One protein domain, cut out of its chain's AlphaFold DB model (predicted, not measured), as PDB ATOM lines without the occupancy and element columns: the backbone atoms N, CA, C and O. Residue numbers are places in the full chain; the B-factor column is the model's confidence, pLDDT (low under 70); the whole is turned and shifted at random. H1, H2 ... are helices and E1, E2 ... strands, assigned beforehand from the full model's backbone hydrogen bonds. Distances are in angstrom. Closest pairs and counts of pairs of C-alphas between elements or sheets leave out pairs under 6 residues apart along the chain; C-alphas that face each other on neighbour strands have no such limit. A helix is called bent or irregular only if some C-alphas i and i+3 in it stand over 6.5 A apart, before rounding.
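This is residues 45 to 157 of the 157 residues of a protein of Betaproteobacteria bacterium (UniProt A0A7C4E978). A small three-stranded parallel sheet stands in the middle, with H2 and H3 packed side by side over one face of it, while H1 lies off the sheet, well away from those helices, and a long tail with no named element follows E3. H2 and H3 make two layers with the sheet, that is, helices on one face of it. The printed part has 113 residues, with four named helices and three named strands in the order H1 E1 H2 E2 H3 H4 E3, and the sheet runs E1 E2 E3. The class is mixed, helices and strands, though under half of the residues are in named elements. The whole is compact, with a radius of gyration of the C-alphas of 13.8 A and spans of 36 by 31 by 27 A.

Begin at the inner strand E2, residues 100 to 104. Its parallel neighbour E1, residues 69 to 73, has N 70 and O 100 within hydrogen-bond range at 2.8 A. On the other edge E3, residues 126 to 130, also parallel, has N 129 and O 103 at 2.8 A. H2, residues 82 to 95, is on the sheet at a height over the sheet of 9.1 A, over E2 and along the strands, at 8 degrees to E2 on the local plane; its closest C-alphas to E1 are Gln 82 and Asn 72, 7.6 A. H2 is only just irregular: C-alphas 87 and 90 are 7.0 A apart. With residues 82 to 86 alone it touches H3, residues 110 to 118, closest at the C-alphas of Arg 83 and Leu 113, 6.6 A, with a shallow tilt of 24 degrees, the same way. H3 is on the sheet; H4, residues 122 to 125, only grazes it. Two strand-helix-strand units, parallel neighbour strands joined through helices, are E1, H2, E2 and E2, H3 H4, E3, both with right-handed crossovers. H1, residues 51 to 60, is not on the sheet and is apart from H2. In H1 and H3 every O i to N i+4 pair is within hydrogen-bond range, in H2 6 of 10, and H4 is too short for such a pair.

Find C-alpha 51 at (281.135, 378.820, 88.533), where H1 begins its 14.2 A. H2 is longest, 20.2 A, from C-alpha 82 at (293.717, 360.903, 107.390). H3 is 12.4 A and H4 5.5 A; E1, E2 and E3 measure 12.8, 12.9 and 14.0 A, E3 ending at C-alpha 130, (284.202, 355.725, 97.367).

The C-alphas of Asp 48 and Leu 119, 39.5 A, are the two farthest apart. The printed part has no cut, and no link is long. After E3, residues 131 to 157 hold no named element, though 133 to 134 pair antiparallel with 129 to 130 of E3. Mean pLDDT of the printed part is 73.3; 38 residues are under 70, among them 130 to 157.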
ATOM      1  N   THR A  45     293.350 371.211  82.504       57.34
ATOM      2  CA  THR A  45     292.376 370.176  82.905       57.34
ATOM      3  C   THR A  45     291.699 370.426  84.275       57.34
ATOM      4  O   THR A  45     290.661 369.825  84.552       57.34
ATOM      5  N   TYR A  46     292.253 371.274  85.157       61.97
ATOM      6  CA  TYR A  46     291.771 371.455  86.539       61.97
ATOM      7  C   TYR A  46     291.513 372.905  86.978       61.97
ATOM      8  O   TYR A  46     291.046 373.099  88.102       61.97
ATOM      9  N   LEU A  47     291.855 373.906  86.163       57.81
ATOM     10  CA  LEU A  47     291.783 375.323  86.553       57.81
ATOM     11  C   LEU A  47     290.530 376.036  86.022       57.81
ATOM     12  O   LEU A  47     289.993 376.900  86.711       57.81
ATOM     13  N   ASP A  48     290.026 375.630  84.856       64.75
ATOM     14  CA  ASP A  48     288.922 376.302  84.161       64.75
ATOM     15  C   ASP A  48     287.567 375.616  84.434       64.75
ATOM     16  O   ASP A  48     286.933 375.049  83.542       64.75
ATOM     17  N   VAL A  49     287.119 375.638  85.696       66.44
ATOM     18  CA  VAL A  49     285.807 375.096  86.110       66.44
ATOM     19  C   VAL A  49     284.754 376.220  86.156       66.44
ATOM     20  O   VAL A  49     284.917 377.161  86.938       66.44
ATOM     21  N   PRO A  50     283.656 376.147  85.372       75.12
ATOM     22  CA  PRO A  50     282.596 377.159  85.382       75.12
ATOM     23  C   PRO A  50     281.904 377.302  86.746       75.12
ATOM     24  O   PRO A  50     281.577 376.312  87.399       75.12
ATOM     25  N   ALA A  51     281.650 378.538  87.187       75.88
ATOM     26  CA  ALA A  51     281.135 378.820  88.533       75.88
ATOM     27  C   ALA A  51     279.717 378.269  88.806       75.88
ATOM     28  O   ALA A  51     279.359 378.014  89.954       75.88
ATOM     29  N   ASP A  52     278.911 378.037  87.771       76.62
ATOM     30  CA  ASP A  52     277.583 377.423  87.866       76.62
ATOM     31  C   ASP A  52     277.649 375.920  88.184       76.62
ATOM     32  O   ASP A  52     276.895 375.447  89.037       76.62
ATOM     33  N   VAL A  53     278.606 375.188  87.594       69.19
ATOM     34  CA  VAL A  53     278.903 373.776  87.926       69.19
ATOM     35  C   VAL A  53     279.235 373.641  89.413       69.19
ATOM     36  O   VAL A  53     278.850 372.682  90.081       69.19
ATOM     37  N   VAL A  54     279.922 374.646  89.941       70.31
ATOM     38  CA  VAL A  54     280.413 374.698  91.315       70.31
ATOM     39  C   VAL A  54     279.300 374.998  92.300       70.31
ATOM     40  O   VAL A  54     279.187 374.345  93.334       70.31
ATOM     41  N   GLU A  55     278.459 375.973  91.991       69.00
ATOM     42  CA  GLU A  55     277.311 376.282  92.830       69.00
ATOM     43  C   GLU A  55     276.271 375.155  92.800       69.00
ATOM     44  O   GLU A  55     275.702 374.812  93.839       69.00
ATOM     45  N   GLY A  56     276.078 374.516  91.641       68.00
ATOM     46  CA  GLY A  56     275.300 373.283  91.514       68.00
ATOM     47  C   GLY A  56     275.837 372.187  92.434       68.00
ATOM     48  O   GLY A  56     275.086 371.638  93.243       68.00
ATOM     49  N   LEU A  57     277.155 371.962  92.401       68.69
ATOM     50  CA  LEU A  57     277.817 371.036  93.309       68.69
ATOM     51  C   LEU A  57     277.560 371.368  94.781       68.69
ATOM     52  O   LEU A  57     277.245 370.476  95.571       68.69
ATOM     53  N   ARG A  58     277.833 372.612  95.198       72.69
ATOM     54  CA  ARG A  58     277.823 372.970  96.625       72.69
ATOM     55  C   ARG A  58     276.466 372.656  97.250       72.69
ATOM     56  O   ARG A  58     276.435 372.160  98.376       72.69
ATOM     57  N   ARG A  59     275.386 372.840  96.485       70.81
ATOM     58  CA  ARG A  59     274.010 372.479  96.853       70.81
ATOM     59  C   ARG A  59     273.789 370.967  96.880       70.81
ATOM     60  O   ARG A  59     273.240 370.462  97.856       70.81
ATOM     61  N   GLU A  60     274.256 370.229  95.869       69.25
ATOM     62  CA  GLU A  60     274.187 368.755  95.836       69.25
ATOM     63  C   GLU A  60     274.870 368.141  97.071       69.25
ATOM     64  O   GLU A  60     274.283 367.341  97.804       69.25
ATOM     65  N   LEU A  61     276.083 368.607  97.376       70.69
ATOM     66  CA  LEU A  61     276.834 368.215  98.563       70.69
ATOM     67  C   LEU A  61     276.303 368.835  99.861       70.69
ATOM     68  O   LEU A  61     276.838 368.508 100.921       70.69
ATOM     69  N   LYS A  62     275.280 369.697  99.849       80.75
ATOM     70  CA  LYS A  62     274.754 370.384 101.047       80.75
ATOM     71  C   LYS A  62     275.889 371.045 101.847       80.75
ATOM     72  O   LYS A  62     276.114 370.715 103.018       80.75
ATOM     73  N   LEU A  63     276.679 371.870 101.159       74.75
ATOM     74  CA  LEU A  63     277.837 372.635 101.655       74.75
ATOM     75  C   LEU A  63     277.557 374.148 101.679       74.75
ATOM     76  O   LEU A  63     278.481 374.967 101.710       74.75
ATOM     77  N   ASP A  64     276.286 374.532 101.655       77.75
ATOM     78  CA  ASP A  64     275.829 375.909 101.799       77.75
ATOM     79  C   ASP A  64     276.303 376.480 103.148       77.75
ATOM     80  O   ASP A  64     276.121 375.868 104.202       77.75
ATOM     81  N   GLY A  65     277.000 377.620 103.114       80.00
ATOM     82  CA  GLY A  65     277.629 378.226 104.297       80.00
ATOM     83  C   GLY A  65     278.835 377.469 104.883       80.00
ATOM     84  O   GLY A  65     279.413 377.937 105.864       80.00
ATOM     85  N   ALA A  66     279.246 376.330 104.312       83.38
ATOM     86  CA  ALA A  66     280.411 375.581 104.782       83.38
ATOM     87  C   ALA A  66     281.726 376.280 104.400       83.38
ATOM     88  O   ALA A  66     282.019 376.454 103.213       83.38
ATOM     89  N   TYR A  67     282.540 376.625 105.399       83.06
ATOM     90  CA  TYR A  67     283.847 377.252 105.204       83.06
ATOM     91  C   TYR A  67     284.811 376.969 106.376       83.06
ATOM     92  O   TYR A  67     284.414 377.140 107.535       83.06
ATOM     93  N   PRO A  68     286.082 376.598 106.112       88.62
ATOM     94  CA  PRO A  68     286.609 376.121 104.833       88.62
ATOM     95  C   PRO A  68     286.151 374.682 104.545       88.62
ATOM     96  O   PRO A  68     285.815 373.914 105.454       88.62
ATOM     97  N   VAL A  69     286.194 374.285 103.274       83.88
ATOM     98  CA  VAL A  69     286.050 372.879 102.870       83.88
ATOM     99  C   VAL A  69     287.447 372.273 102.719       83.88
ATOM    100  O   VAL A  69     288.306 372.826 102.040       83.88
ATOM    101  N   LEU A  70     287.694 371.136 103.365       87.50
ATOM    102  CA  LEU A  70     288.982 370.445 103.403       87.50
ATOM    103  C   LEU A  70     288.862 369.113 102.661       87.50
ATOM    104  O   LEU A  70     288.256 368.166 103.167       87.50
ATOM    105  N   LEU A  71     289.442 369.021 101.465       84.62
ATOM    106  CA  LEU A  71     289.389 367.813 100.639       84.62
ATOM    107  C   LEU A  71     290.666 366.974 100.788       84.62
ATOM    108  O   LEU A  71     291.774 367.440 100.522       84.62
ATOM    109  N   ASN A  72     290.504 365.702 101.153       88.12
ATOM    110  CA  ASN A  72     291.564 364.702 101.157       88.12
ATOM    111  C   ASN A  72     291.236 363.590 100.152       88.12
ATOM    112  O   ASN A  72     290.316 362.804 100.370       88.12
ATOM    113  N   VAL A  73     292.004 363.510  99.062       81.50
ATOM    114  CA  VAL A  73     291.835 362.486  98.020       81.50
ATOM    115  C   VAL A  73     292.921 361.419  98.145       81.50
ATOM    116  O   VAL A  73     294.116 361.725  98.128       81.50
ATOM    117  N   GLY A  74     292.523 360.151  98.234       82.69
ATOM    118  CA  GLY A  74     293.439 359.015  98.239       82.69
ATOM    119  C   GLY A  74     292.932 357.814  99.034       82.69
ATOM    120  O   GLY A  74     291.931 357.870  99.738       82.69
ATOM    121  N   ARG A  75     293.665 356.699  98.933       84.44
ATOM    122  CA  ARG A  75     293.352 355.461  99.661       84.44
ATOM    123  C   ARG A  75     293.321 355.716 101.177       84.44
ATOM    124  O   ARG A  75     294.227 356.356 101.711       84.44
ATOM    125  N   ILE A  76     292.316 355.193 101.873       86.00
ATOM    126  CA  ILE A  76     292.155 355.354 103.322       86.00
ATOM    127  C   ILE A  76     292.997 354.287 104.035       86.00
ATOM    128  O   ILE A  76     292.548 353.167 104.284       86.00
ATOM    129  N   ILE A  77     294.264 354.622 104.290       90.06
ATOM    130  CA  ILE A  77     295.278 353.738 104.886       90.06
ATOM    131  C   ILE A  77     296.237 354.509 105.792       90.06
ATOM    132  O   ILE A  77     296.426 355.712 105.645       90.06
ATOM    133  N   ASP A  78     296.918 353.774 106.670       87.31
ATOM    134  CA  ASP A  78     297.763 354.301 107.747       87.31
ATOM    135  C   ASP A  78     298.820 355.314 107.281       87.31
ATOM    136  O   ASP A  78     299.081 356.308 107.969       87.31
ATOM    137  N   GLN A  79     299.389 355.079 106.097       84.75
ATOM    138  CA  GLN A  79     300.337 355.981 105.450       84.75
ATOM    139  C   GLN A  79     299.675 357.328 105.134       84.75
ATOM    140  O   GLN A  79     300.181 358.359 105.565       84.75
ATOM    141  N   LYS A  80     298.513 357.324 104.462       84.75
ATOM    142  CA  LYS A  80     297.809 358.494 103.889       84.75
ATOM    143  C   LYS A  80     297.264 359.491 104.918       84.75
ATOM    144  O   LYS A  80     296.692 360.509 104.544       84.75
ATOM    145  N   GLY A  81     297.518 359.267 106.206       87.62
ATOM    146  CA  GLY A  81     297.542 360.328 107.210       87.62
ATOM    147  C   GLY A  81     296.184 360.914 107.599       87.62
ATOM    148  O   GLY A  81     296.148 361.827 108.422       87.62
ATOM    149  N   GLN A  82     295.062 360.379 107.109       92.69
ATOM    150  CA  GLN A  82     293.717 360.903 107.390       92.69
ATOM    151  C   GLN A  82     293.399 360.999 108.896       92.69
ATOM    152  O   GLN A  82     292.742 361.933 109.353       92.69
ATOM    153  N   ARG A  83     293.962 360.087 109.702       92.81
ATOM    154  CA  ARG A  83     293.909 360.117 111.177       92.81
ATOM    155  C   ARG A  83     294.528 361.362 111.826       92.81
ATOM    156  O   ARG A  83     294.235 361.634 112.986       92.81
ATOM    157  N   TYR A  84     295.428 362.079 111.153       93.62
ATOM    158  CA  TYR A  84     295.963 363.351 111.649       93.62
ATOM    159  C   TYR A  84     294.968 364.484 111.389       93.62
ATOM    160  O   TYR A  84     294.686 365.243 112.309       93.62
ATOM    161  N   LEU A  85     294.345 364.515 110.205       92.62
ATOM    162  CA  LEU A  85     293.304 365.489 109.861       92.62
ATOM    163  C   LEU A  85     292.095 365.395 110.810       92.62
ATOM    164  O   LEU A  85     291.695 366.402 111.385       92.62
ATOM    165  N   ILE A  86     291.591 364.184 111.084       94.31
ATOM    166  CA  ILE A  86     290.493 363.968 112.054       94.31
ATOM    167  C   ILE A  86     290.885 364.407 113.476       94.31
ATOM    168  O   ILE A  86     290.060 364.962 114.196       94.31
ATOM    169  N   ARG A  87     292.144 364.200 113.892       94.94
ATOM    170  CA  ARG A  87     292.634 364.652 115.209       94.94
ATOM    171  C   ARG A  87     292.822 366.169 115.299       94.94
ATOM    172  O   ARG A  87     292.680 366.711 116.387       94.94
ATOM    173  N   ALA A  88     293.134 366.836 114.189       94.69
ATOM    174  CA  ALA A  88     293.296 368.287 114.127       94.69
ATOM    175  C   ALA A  88     291.958 369.038 113.992       94.69
ATOM    176  O   ALA A  88     291.860 370.186 114.426       94.69
ATOM    177  N   LEU A  89     290.920 368.400 113.436       94.88
ATOM    178  CA  LEU A  89     289.630 369.036 113.143       94.88
ATOM    179  C   LEU A  89     288.987 369.779 114.337       94.88
ATOM    180  O   LEU A  89     288.534 370.900 114.121       94.88
ATOM    181  N   PRO A  90     289.008 369.285 115.595       96.75
ATOM    182  CA  PRO A  90     288.493 370.051 116.736       96.75
ATOM    183  C   PRO A  90     289.189 371.404 116.958       96.75
ATOM    184  O   PRO A  90     288.562 372.337 117.451       96.75
ATOM    185  N   ALA A  91     290.472 371.538 116.603       95.94
ATOM    186  CA  ALA A  91     291.185 372.814 116.678       95.94
ATOM    187  C   ALA A  91     290.818 373.744 115.509       95.94
ATOM    188  O   ALA A  91     290.688 374.949 115.712       95.94
ATOM    189  N   VAL A  92     290.584 373.188 114.314       94.81
ATOM    190  CA  VAL A  92     290.083 373.941 113.149       94.81
ATOM    191  C   VAL A  92     288.686 374.499 113.433       94.81
ATOM    192  O   VAL A  92     288.459 375.690 113.236       94.81
ATOM    193  N   LEU A  93     287.779 373.680 113.979       95.62
ATOM    194  CA  LEU A  93     286.393 374.067 114.273       95.62
ATOM    195  C   LEU A  93     286.268 375.196 115.308       95.62
ATOM    196  O   LEU A  93     285.306 375.954 115.257       95.62
ATOM    197  N   LYS A  94     287.256 375.376 116.199       96.56
ATOM    198  CA  LYS A  94     287.307 376.537 117.110       96.56
ATOM    199  C   LYS A  94     287.469 377.871 116.377       96.56
ATOM    200  O   LYS A  94     287.022 378.890 116.890       96.56
ATOM    201  N   ARG A  95     288.131 377.874 115.213       95.31
ATOM    202  CA  ARG A  95     288.342 379.068 114.377       95.31
ATOM    203  C   ARG A  95     287.329 379.159 113.236       95.31
ATOM    204  O   ARG A  95     286.948 380.257 112.852       95.31
ATOM    205  N   PHE A  96     286.893 378.015 112.719       94.44
ATOM    206  CA  PHE A  96     285.970 377.905 111.596       94.44
ATOM    207  C   PHE A  96     284.836 376.923 111.934       94.44
ATOM    208  O   PHE A  96     284.906 375.752 111.556       94.44
ATOM    209  N   PRO A  97     283.781 377.363 112.645       94.62
ATOM    210  CA  PRO A  97     282.710 376.473 113.102       94.62
ATOM    211  C   PRO A  97     281.941 375.769 111.976       94.62
ATOM    212  O   PRO A  97     281.329 374.733 112.214       94.62
ATOM    213  N   GLN A  98     281.990 376.307 110.752       91.88
ATOM    214  CA  GLN A  98     281.343 375.744 109.564       91.88
ATOM    215  C   GLN A  98     282.274 374.863 108.712       91.88
ATOM    216  O   GLN A  98     281.909 374.494 107.594       91.88
ATOM    217  N   ALA A  99     283.470 374.514 109.203       92.31
ATOM    218  CA  ALA A  99     284.409 373.706 108.431       92.31
ATOM    219  C   ALA A  99     283.845 372.309 108.117       92.31
ATOM    220  O   ALA A  99     283.163 371.690 108.942       92.31
ATOM    221  N   GLN A 100     284.171 371.796 106.931       90.38
ATOM    222  CA  GLN A 100     283.768 370.468 106.459       90.38
ATOM    223  C   GLN A 100     284.984 369.709 105.926       90.38
ATOM    224  O   GLN A 100     285.814 370.283 105.228       90.38
ATOM    225  N   VAL A 101     285.087 368.413 106.222       91.94
ATOM    226  CA  VAL A 101     286.155 367.524 105.741       91.94
ATOM    227  C   VAL A 101     285.577 366.446 104.837       91.94
ATOM    228  O   VAL A 101     284.678 365.700 105.225       91.94
ATOM    229  N   LEU A 102     286.135 366.332 103.638       88.25
ATOM    230  CA  LEU A 102     285.712 365.403 102.601       88.25
ATOM    231  C   LEU A 102     286.837 364.387 102.343       88.25
ATOM    232  O   LEU A 102     287.925 364.759 101.905       88.25
ATOM    233  N   PHE A 103     286.591 363.105 102.614       86.81
ATOM    234  CA  PHE A 103     287.537 362.011 102.367       86.81
ATOM    235  C   PHE A 103     287.148 361.227 101.113       86.81
ATOM    236  O   PHE A 103     286.241 360.399 101.156       86.81
ATOM    237  N   ALA A 104     287.851 361.460 100.005       81.94
ATOM    238  CA  ALA A 104     287.589 360.812  98.724       81.94
ATOM    239  C   ALA A 104     288.538 359.631  98.467       81.94
ATOM    240  O   ALA A 104     289.677 359.796  98.024       81.94
ATOM    241  N   GLY A 105     288.048 358.422  98.733       78.88
ATOM    242  CA  GLY A 105     288.745 357.156  98.535       78.88
ATOM    243  C   GLY A 105     288.282 356.085  99.523       78.88
ATOM    244  O   GLY A 105     287.489 356.339 100.421       78.88
ATOM    245  N   ASP A 106     288.806 354.870  99.372       82.25
ATOM    246  CA  ASP A 106     288.477 353.736 100.245       82.25
ATOM    247  C   ASP A 106     289.741 353.058 100.783       82.25
ATOM    248  O   ASP A 106     290.851 353.306 100.301       82.25
ATOM    249  N   GLY A 107     289.585 352.201 101.785       87.31
ATOM    250  CA  GLY A 107     290.656 351.383 102.334       87.31
ATOM    251  C   GLY A 107     290.347 350.852 103.730       87.31
ATOM    252  O   GLY A 107     289.432 351.308 104.413       87.31
ATOM    253  N   TRP A 108     291.148 349.880 104.169       86.31
ATOM    254  CA  TRP A 108     290.919 349.101 105.391       86.31
ATOM    255  C   TRP A 108     290.863 349.931 106.685       86.31
ATOM    256  O   TRP A 108     290.320 349.468 107.683       86.31
ATOM    257  N   MET A 109     291.377 351.166 106.692       90.56
ATOM    258  CA  MET A 109     291.251 352.055 107.850       90.56
ATOM    259  C   MET A 109     289.872 352.713 108.000       90.56
ATOM    260  O   MET A 109     289.624 353.300 109.053       90.56
ATOM    261  N   ARG A 110     288.996 352.674 106.983       86.81
ATOM    262  CA  ARG A 110     287.765 353.484 106.935       86.81
ATOM    263  C   ARG A 110     286.912 353.343 108.198       86.81
ATOM    264  O   ARG A 110     286.600 354.363 108.807       86.81
ATOM    265  N   SER A 111     286.622 352.120 108.644       85.31
ATOM    266  CA  SER A 111     285.827 351.865 109.859       85.31
ATOM    267  C   SER A 111     286.439 352.522 111.102       85.31
ATOM    268  O   SER A 111     285.761 353.265 111.804       85.31
ATOM    269  N   ARG A 112     287.755 352.376 111.296       90.94
ATOM    270  CA  ARG A 112     288.496 352.972 112.420       90.94
ATOM    271  C   ARG A 112     288.514 354.506 112.385       90.94
ATOM    272  O   ARG A 112     288.625 355.153 113.426       90.94
ATOM    273  N   LEU A 113     288.442 355.110 111.197       90.69
ATOM    274  CA  LEU A 113     288.310 356.564 111.066       90.69
ATOM    275  C   LEU A 113     286.887 357.034 111.373       90.69
ATOM    276  O   LEU A 113     286.750 358.058 112.036       90.69
ATOM    277  N   VAL A 114     285.859 356.289 110.952       87.81
ATOM    278  CA  VAL A 114     284.454 356.560 111.304       87.81
ATOM    279  C   VAL A 114     284.265 356.478 112.820       87.81
ATOM    280  O   VAL A 114     283.870 357.467 113.425       87.81
ATOM    281  N   GLU A 115     284.696 355.389 113.464       88.06
ATOM    282  CA  GLU A 115     284.712 355.264 114.933       88.06
ATOM    283  C   GLU A 115     285.392 356.465 115.607       88.06
ATOM    284  O   GLU A 115     284.907 356.991 116.608       88.06
ATOM    285  N   LYS A 116     286.516 356.947 115.054       93.50
ATOM    286  CA  LYS A 116     287.234 358.087 115.633       93.50
ATOM    287  C   LYS A 116     286.517 359.424 115.426       93.50
ATOM    288  O   LYS A 116     286.619 360.283 116.298       93.50
ATOM    289  N   VAL A 117     285.814 359.607 114.310       93.19
ATOM    290  CA  VAL A 117     284.928 360.758 114.060       93.19
ATOM    291  C   VAL A 117     283.767 360.747 115.054       93.19
ATOM    292  O   VAL A 117     283.465 361.779 115.653       93.19
ATOM    293  N   ASP A 118     283.183 359.576 115.289       88.81
ATOM    294  CA  ASP A 118     282.042 359.368 116.178       88.81
ATOM    295  C   ASP A 118     282.406 359.658 117.639       88.81
ATOM    296  O   ASP A 118     281.753 360.473 118.289       88.81
ATOM    297  N   LEU A 119     283.518 359.087 118.118       94.25
ATOM    298  CA  LEU A 119     284.081 359.325 119.456       94.25
ATOM    299  C   LEU A 119     284.477 360.787 119.717       94.25
ATOM    300  O   LEU A 119     284.663 361.173 120.868       94.25
ATOM    301  N   LEU A 120     284.666 361.589 118.667       94.00
ATOM    302  CA  LEU A 120     284.979 363.018 118.764       94.00
ATOM    303  C   LEU A 120     283.755 363.918 118.507       94.00
ATOM    304  O   LEU A 120     283.899 365.138 118.519       94.00
ATOM    305  N   GLY A 121     282.569 363.352 118.248       93.75
ATOM    306  CA  GLY A 121     281.356 364.115 117.919       93.75
ATOM    307  C   GLY A 121     281.390 364.804 116.545       93.75
ATOM    308  O   GLY A 121     280.560 365.665 116.259       93.75
ATOM    309  N   LEU A 122     282.327 364.433 115.669       94.94
ATOM    310  CA  LEU A 122     282.643 365.153 114.428       94.94
ATOM    311  C   LEU A 122     281.766 364.762 113.224       94.94
ATOM    312  O   LEU A 122     281.992 365.268 112.127       94.94
ATOM    313  N   ARG A 123     280.754 363.896 113.402       89.50
ATOM    314  CA  ARG A 123     279.887 363.372 112.318       89.50
ATOM    315  C   ARG A 123     279.307 364.455 111.396       89.50
ATOM    316  O   ARG A 123     279.170 364.225 110.203       89.50
ATOM    317  N   ARG A 124     278.986 365.640 111.928       90.31
ATOM    318  CA  ARG A 124     278.415 366.768 111.159       90.31
ATOM    319  C   ARG A 124     279.430 367.524 110.290       90.31
ATOM    320  O   ARG A 124     279.018 368.360 109.493       90.31
ATOM    321  N   HIS A 125     280.722 367.238 110.450       92.12
ATOM    322  CA  HIS A 125     281.839 367.933 109.802       92.12
ATOM    323  C   HIS A 125     282.706 367.009 108.936       92.12
ATOM    324  O   HIS A 125     283.744 367.449 108.445       92.12
ATOM    325  N   VAL A 126     282.350 365.727 108.777       90.88
ATOM    326  CA  VAL A 126     283.174 364.741 108.057       90.88
ATOM    327  C   VAL A 126     282.317 363.847 107.163       90.88
ATOM    328  O   VAL A 126     281.342 363.262 107.628       90.88
ATOM    329  N   ARG A 127     282.708 363.692 105.891       86.75
ATOM    330  CA  ARG A 127     282.036 362.832 104.897       86.75
ATOM    331  C   ARG A 127     283.038 361.949 104.145       86.75
ATOM    332  O   ARG A 127     284.180 362.354 103.939       86.75
ATOM    333  N   PHE A 128     282.613 360.755 103.722       81.75
ATOM    334  CA  PHE A 128     283.460 359.741 103.067       81.75
ATOM    335  C   PHE A 128     282.864 359.283 101.717       81.75
ATOM    336  O   PHE A 128     281.696 358.903 101.656       81.75
ATOM    337  N   PHE A 129     283.683 359.273 100.658       75.38
ATOM    338  CA  PHE A 129     283.312 359.028  99.254       75.38
ATOM    339  C   PHE A 129     284.110 357.827  98.706       75.38
ATOM    340  O   PHE A 129     285.314 357.760  98.944       75.38
ATOM    341  N   VAL A 130     283.520 356.921  97.914       66.88
ATOM    342  CA  VAL A 130     284.202 355.725  97.367       66.88
ATOM    343  C   VAL A 130     283.875 355.499  95.884       66.88
ATOM    344  O   VAL A 130     282.746 355.215  95.524       66.88
ATOM    345  N   ARG A 131     284.896 355.512  95.009       55.09
ATOM    346  CA  ARG A 131     284.760 355.350  93.535       55.09
ATOM    347  C   ARG A 131     283.944 356.457  92.843       55.09
ATOM    348  O   ARG A 131     283.296 356.193  91.839       55.09
ATOM    349  N   GLY A 132     283.930 357.672  93.392       46.50
ATOM    350  CA  GLY A 132     283.029 358.743  92.938       46.50
ATOM    351  C   GLY A 132     281.582 358.520  93.376       46.50
ATOM    352  O   GLY A 132     280.873 359.488  93.612       46.50
ATOM    353  N   ALA A 133     281.190 357.266  93.609       37.72
ATOM    354  CA  ALA A 133     279.980 356.953  94.326       37.72
ATOM    355  C   ALA A 133     280.101 357.368  95.808       37.72
ATOM    356  O   ALA A 133     281.137 357.214  96.468       37.72
ATOM    357  N   PRO A 134     279.027 357.886  96.378       45.41
ATOM    358  CA  PRO A 134     278.918 358.041  97.810       45.41
ATOM    359  C   PRO A 134     278.764 356.717  98.551       45.41
ATOM    360  O   PRO A 134     278.120 355.790  98.073       45.41
ATOM    361  N   VAL A 135     279.253 356.685  99.792       46.88
ATOM    362  CA  VAL A 135     278.787 355.708 100.798       46.88
ATOM    363  C   VAL A 135     277.749 356.354 101.752       46.88
ATOM    364  O   VAL A 135     277.184 355.668 102.591       46.88
ATOM    365  N   PHE A 136     277.472 357.657 101.563       40.34
ATOM    366  CA  PHE A 136     276.251 358.452 101.842       40.34
ATOM    367  C   PHE A 136     276.336 359.728 100.959       40.34
ATOM    368  O   PHE A 136     277.442 360.235 100.887       40.34
ATOM    369  N   GLU A 137     275.270 360.206 100.278       31.86
ATOM    370  CA  GLU A 137     275.275 360.839  98.906       31.86
ATOM    371  C   GLU A 137     276.139 362.099  98.541       31.86
ATOM    372  O   GLU A 137     276.225 363.024  99.352       31.86
ATOM    373  N   LEU A 138     276.853 362.083  97.368       38.25
ATOM    374  CA  LEU A 138     278.041 362.925  96.976       38.25
ATOM    375  C   LEU A 138     278.489 362.886  95.459       38.25
ATOM    376  O   LEU A 138     278.534 361.768  94.953       38.25
ATOM    377  N   ALA A 139     279.041 363.973  94.837       25.88
ATOM    378  CA  ALA A 139     280.237 364.021  93.905       25.88
ATOM    379  C   ALA A 139     280.608 365.438  93.321       25.88
ATOM    380  O   ALA A 139     279.687 366.203  93.131       25.88
ATOM    381  N   THR A 140     281.902 365.754  92.975       34.28
ATOM    382  CA  THR A 140     282.643 367.075  93.164       34.28
ATOM    383  C   THR A 140     283.480 367.739  91.997       34.28
ATOM    384  O   THR A 140     284.402 367.070  91.522       34.28
ATOM    385  N   PRO A 141     283.320 369.058  91.629       40.62
ATOM    386  CA  PRO A 141     284.400 370.124  91.577       40.62
ATOM    387  C   PRO A 141     284.017 371.641  91.884       40.62
ATOM    388  O   PRO A 141     282.849 371.952  92.063       40.62
ATOM    389  N   LEU A 142     284.974 372.611  91.971       39.69
ATOM    390  CA  LEU A 142     284.842 373.972  92.617       39.69
ATOM    391  C   LEU A 142     285.407 375.223  91.843       39.69
ATOM    392  O   LEU A 142     286.093 375.049  90.845       39.69
ATOM    393  N   ALA A 143     285.139 376.465  92.321       36.91
ATOM    394  CA  ALA A 143     285.415 377.808  91.722       36.91
ATOM    395  C   ALA A 143     285.995 378.816  92.761       36.91
ATOM    396  O   ALA A 143     285.947 378.528  93.962       36.91
ATOM    397  N   PRO A 144     286.580 379.967  92.343       35.84
ATOM    398  CA  PRO A 144     287.506 380.735  93.183       35.84
ATOM    399  C   PRO A 144     286.845 381.812  94.062       35.84
ATOM    400  O   PRO A 144     286.030 382.605  93.599       35.84
ATOM    401  N   GLY A 145     287.282 381.890  95.322       40.25
ATOM    402  CA  GLY A 145     286.889 382.931  96.285       40.25
ATOM    403  C   GLY A 145     287.200 382.557  97.739       40.25
ATOM    404  O   GLY A 145     287.563 383.417  98.535       40.25
ATOM    405  N   ASP A 146     287.148 381.259  98.042       35.03
ATOM    406  CA  ASP A 146     287.399 380.672  99.362       35.03
ATOM    407  C   ASP A 146     288.742 379.911  99.398       35.03
ATOM    408  O   ASP A 146     289.098 379.242  98.424       35.03
ATOM    409  N   GLU A 147     289.468 379.926 100.529       35.06
ATOM    410  CA  GLU A 147     290.656 379.071 100.724       35.06
ATOM    411  C   GLU A 147     290.270 377.580 100.787       35.06
ATOM    412  O   GLU A 147     290.073 376.988 101.855       35.06
ATOM    413  N   LEU A 148     290.219 376.935  99.619       36.53
ATOM    414  CA  LEU A 148     290.190 375.482  99.492       36.53
ATOM    415  C   LEU A 148     291.552 374.909  99.907       36.53
ATOM    416  O   LEU A 148     292.424 374.635  99.079       36.53
ATOM    417  N   LEU A 149     291.734 374.692 101.209       35.72
ATOM    418  CA  LEU A 149     292.886 373.974 101.747       35.72
ATOM    419  C   LEU A 149     292.804 372.490 101.354       35.72
ATOM    420  O   LEU A 149     292.330 371.629 102.101       35.72
ATOM    421  N   ILE A 150     293.320 372.183 100.161       39.78
ATOM    422  CA  ILE A 150     293.641 370.819  99.745       39.78
ATOM    423  C   ILE A 150     294.799 370.338 100.623       39.78
ATOM    424  O   ILE A 150     295.975 370.438 100.268       39.78
ATOM    425  N   VAL A 151     294.463 369.766 101.780       37.94
ATOM    426  CA  VAL A 151     295.403 368.997 102.599       37.94
ATOM    427  C   VAL A 151     295.633 367.655 101.902       37.94
ATOM    428  O   VAL A 151     295.179 366.587 102.337       37.94
ATOM    429  N   GLN A 152     296.362 367.713 100.784       38.00
ATOM    430  CA  GLN A 152     296.946 366.539 100.165       38.00
ATOM    431  C   GLN A 152     297.964 365.990 101.162       38.00
ATOM    432  O   GLN A 152     299.090 366.468 101.267       38.00
ATOM    433  N   ALA A 153     297.552 364.971 101.914       36.56
ATOM    434  CA  ALA A 153     298.441 364.262 102.810       36.56
ATOM    435  C   ALA A 153     299.543 363.593 101.973       36.56
ATOM    436  O   ALA A 153     299.341 362.534 101.364       36.56
ATOM    437  N   LEU A 154     300.711 364.241 101.933       32.97
ATOM    438  CA  LEU A 154     301.948 363.760 101.320       32.97
ATOM    439  C   LEU A 154     302.499 362.574 102.116       32.97
ATOM    440  O   LEU A 154     303.535 362.645 102.770       32.97
ATOM    441  N   SER A 155     301.790 361.449 102.070       30.06
ATOM    442  CA  SER A 155     302.298 360.198 102.606       30.06
ATOM    443  C   SER A 155     303.195 359.506 101.588       30.06
ATOM    444  O   SER A 155     302.700 358.790 100.708       30.06
ATOM    445  N   GLY A 156     304.497 359.705 101.753       31.52
ATOM    446  CA  GLY A 156     305.529 359.023 100.982       31.52
ATOM    447  C   GLY A 156     305.628 359.498  99.532       31.52
ATOM    448  O   GLY A 156     304.682 359.386  98.748       31.52
ATOM    449  N   GLY A 157     306.823 359.971  99.178       35.19
ATOM    450  CA  GLY A 157     307.442 359.457  97.957       35.19
ATOM    451  C   GLY A 157     307.914 358.027  98.192       35.19
ATOM    452  O   GLY A 157     308.179 357.695  99.370       35.19
TER     453      GLY A 157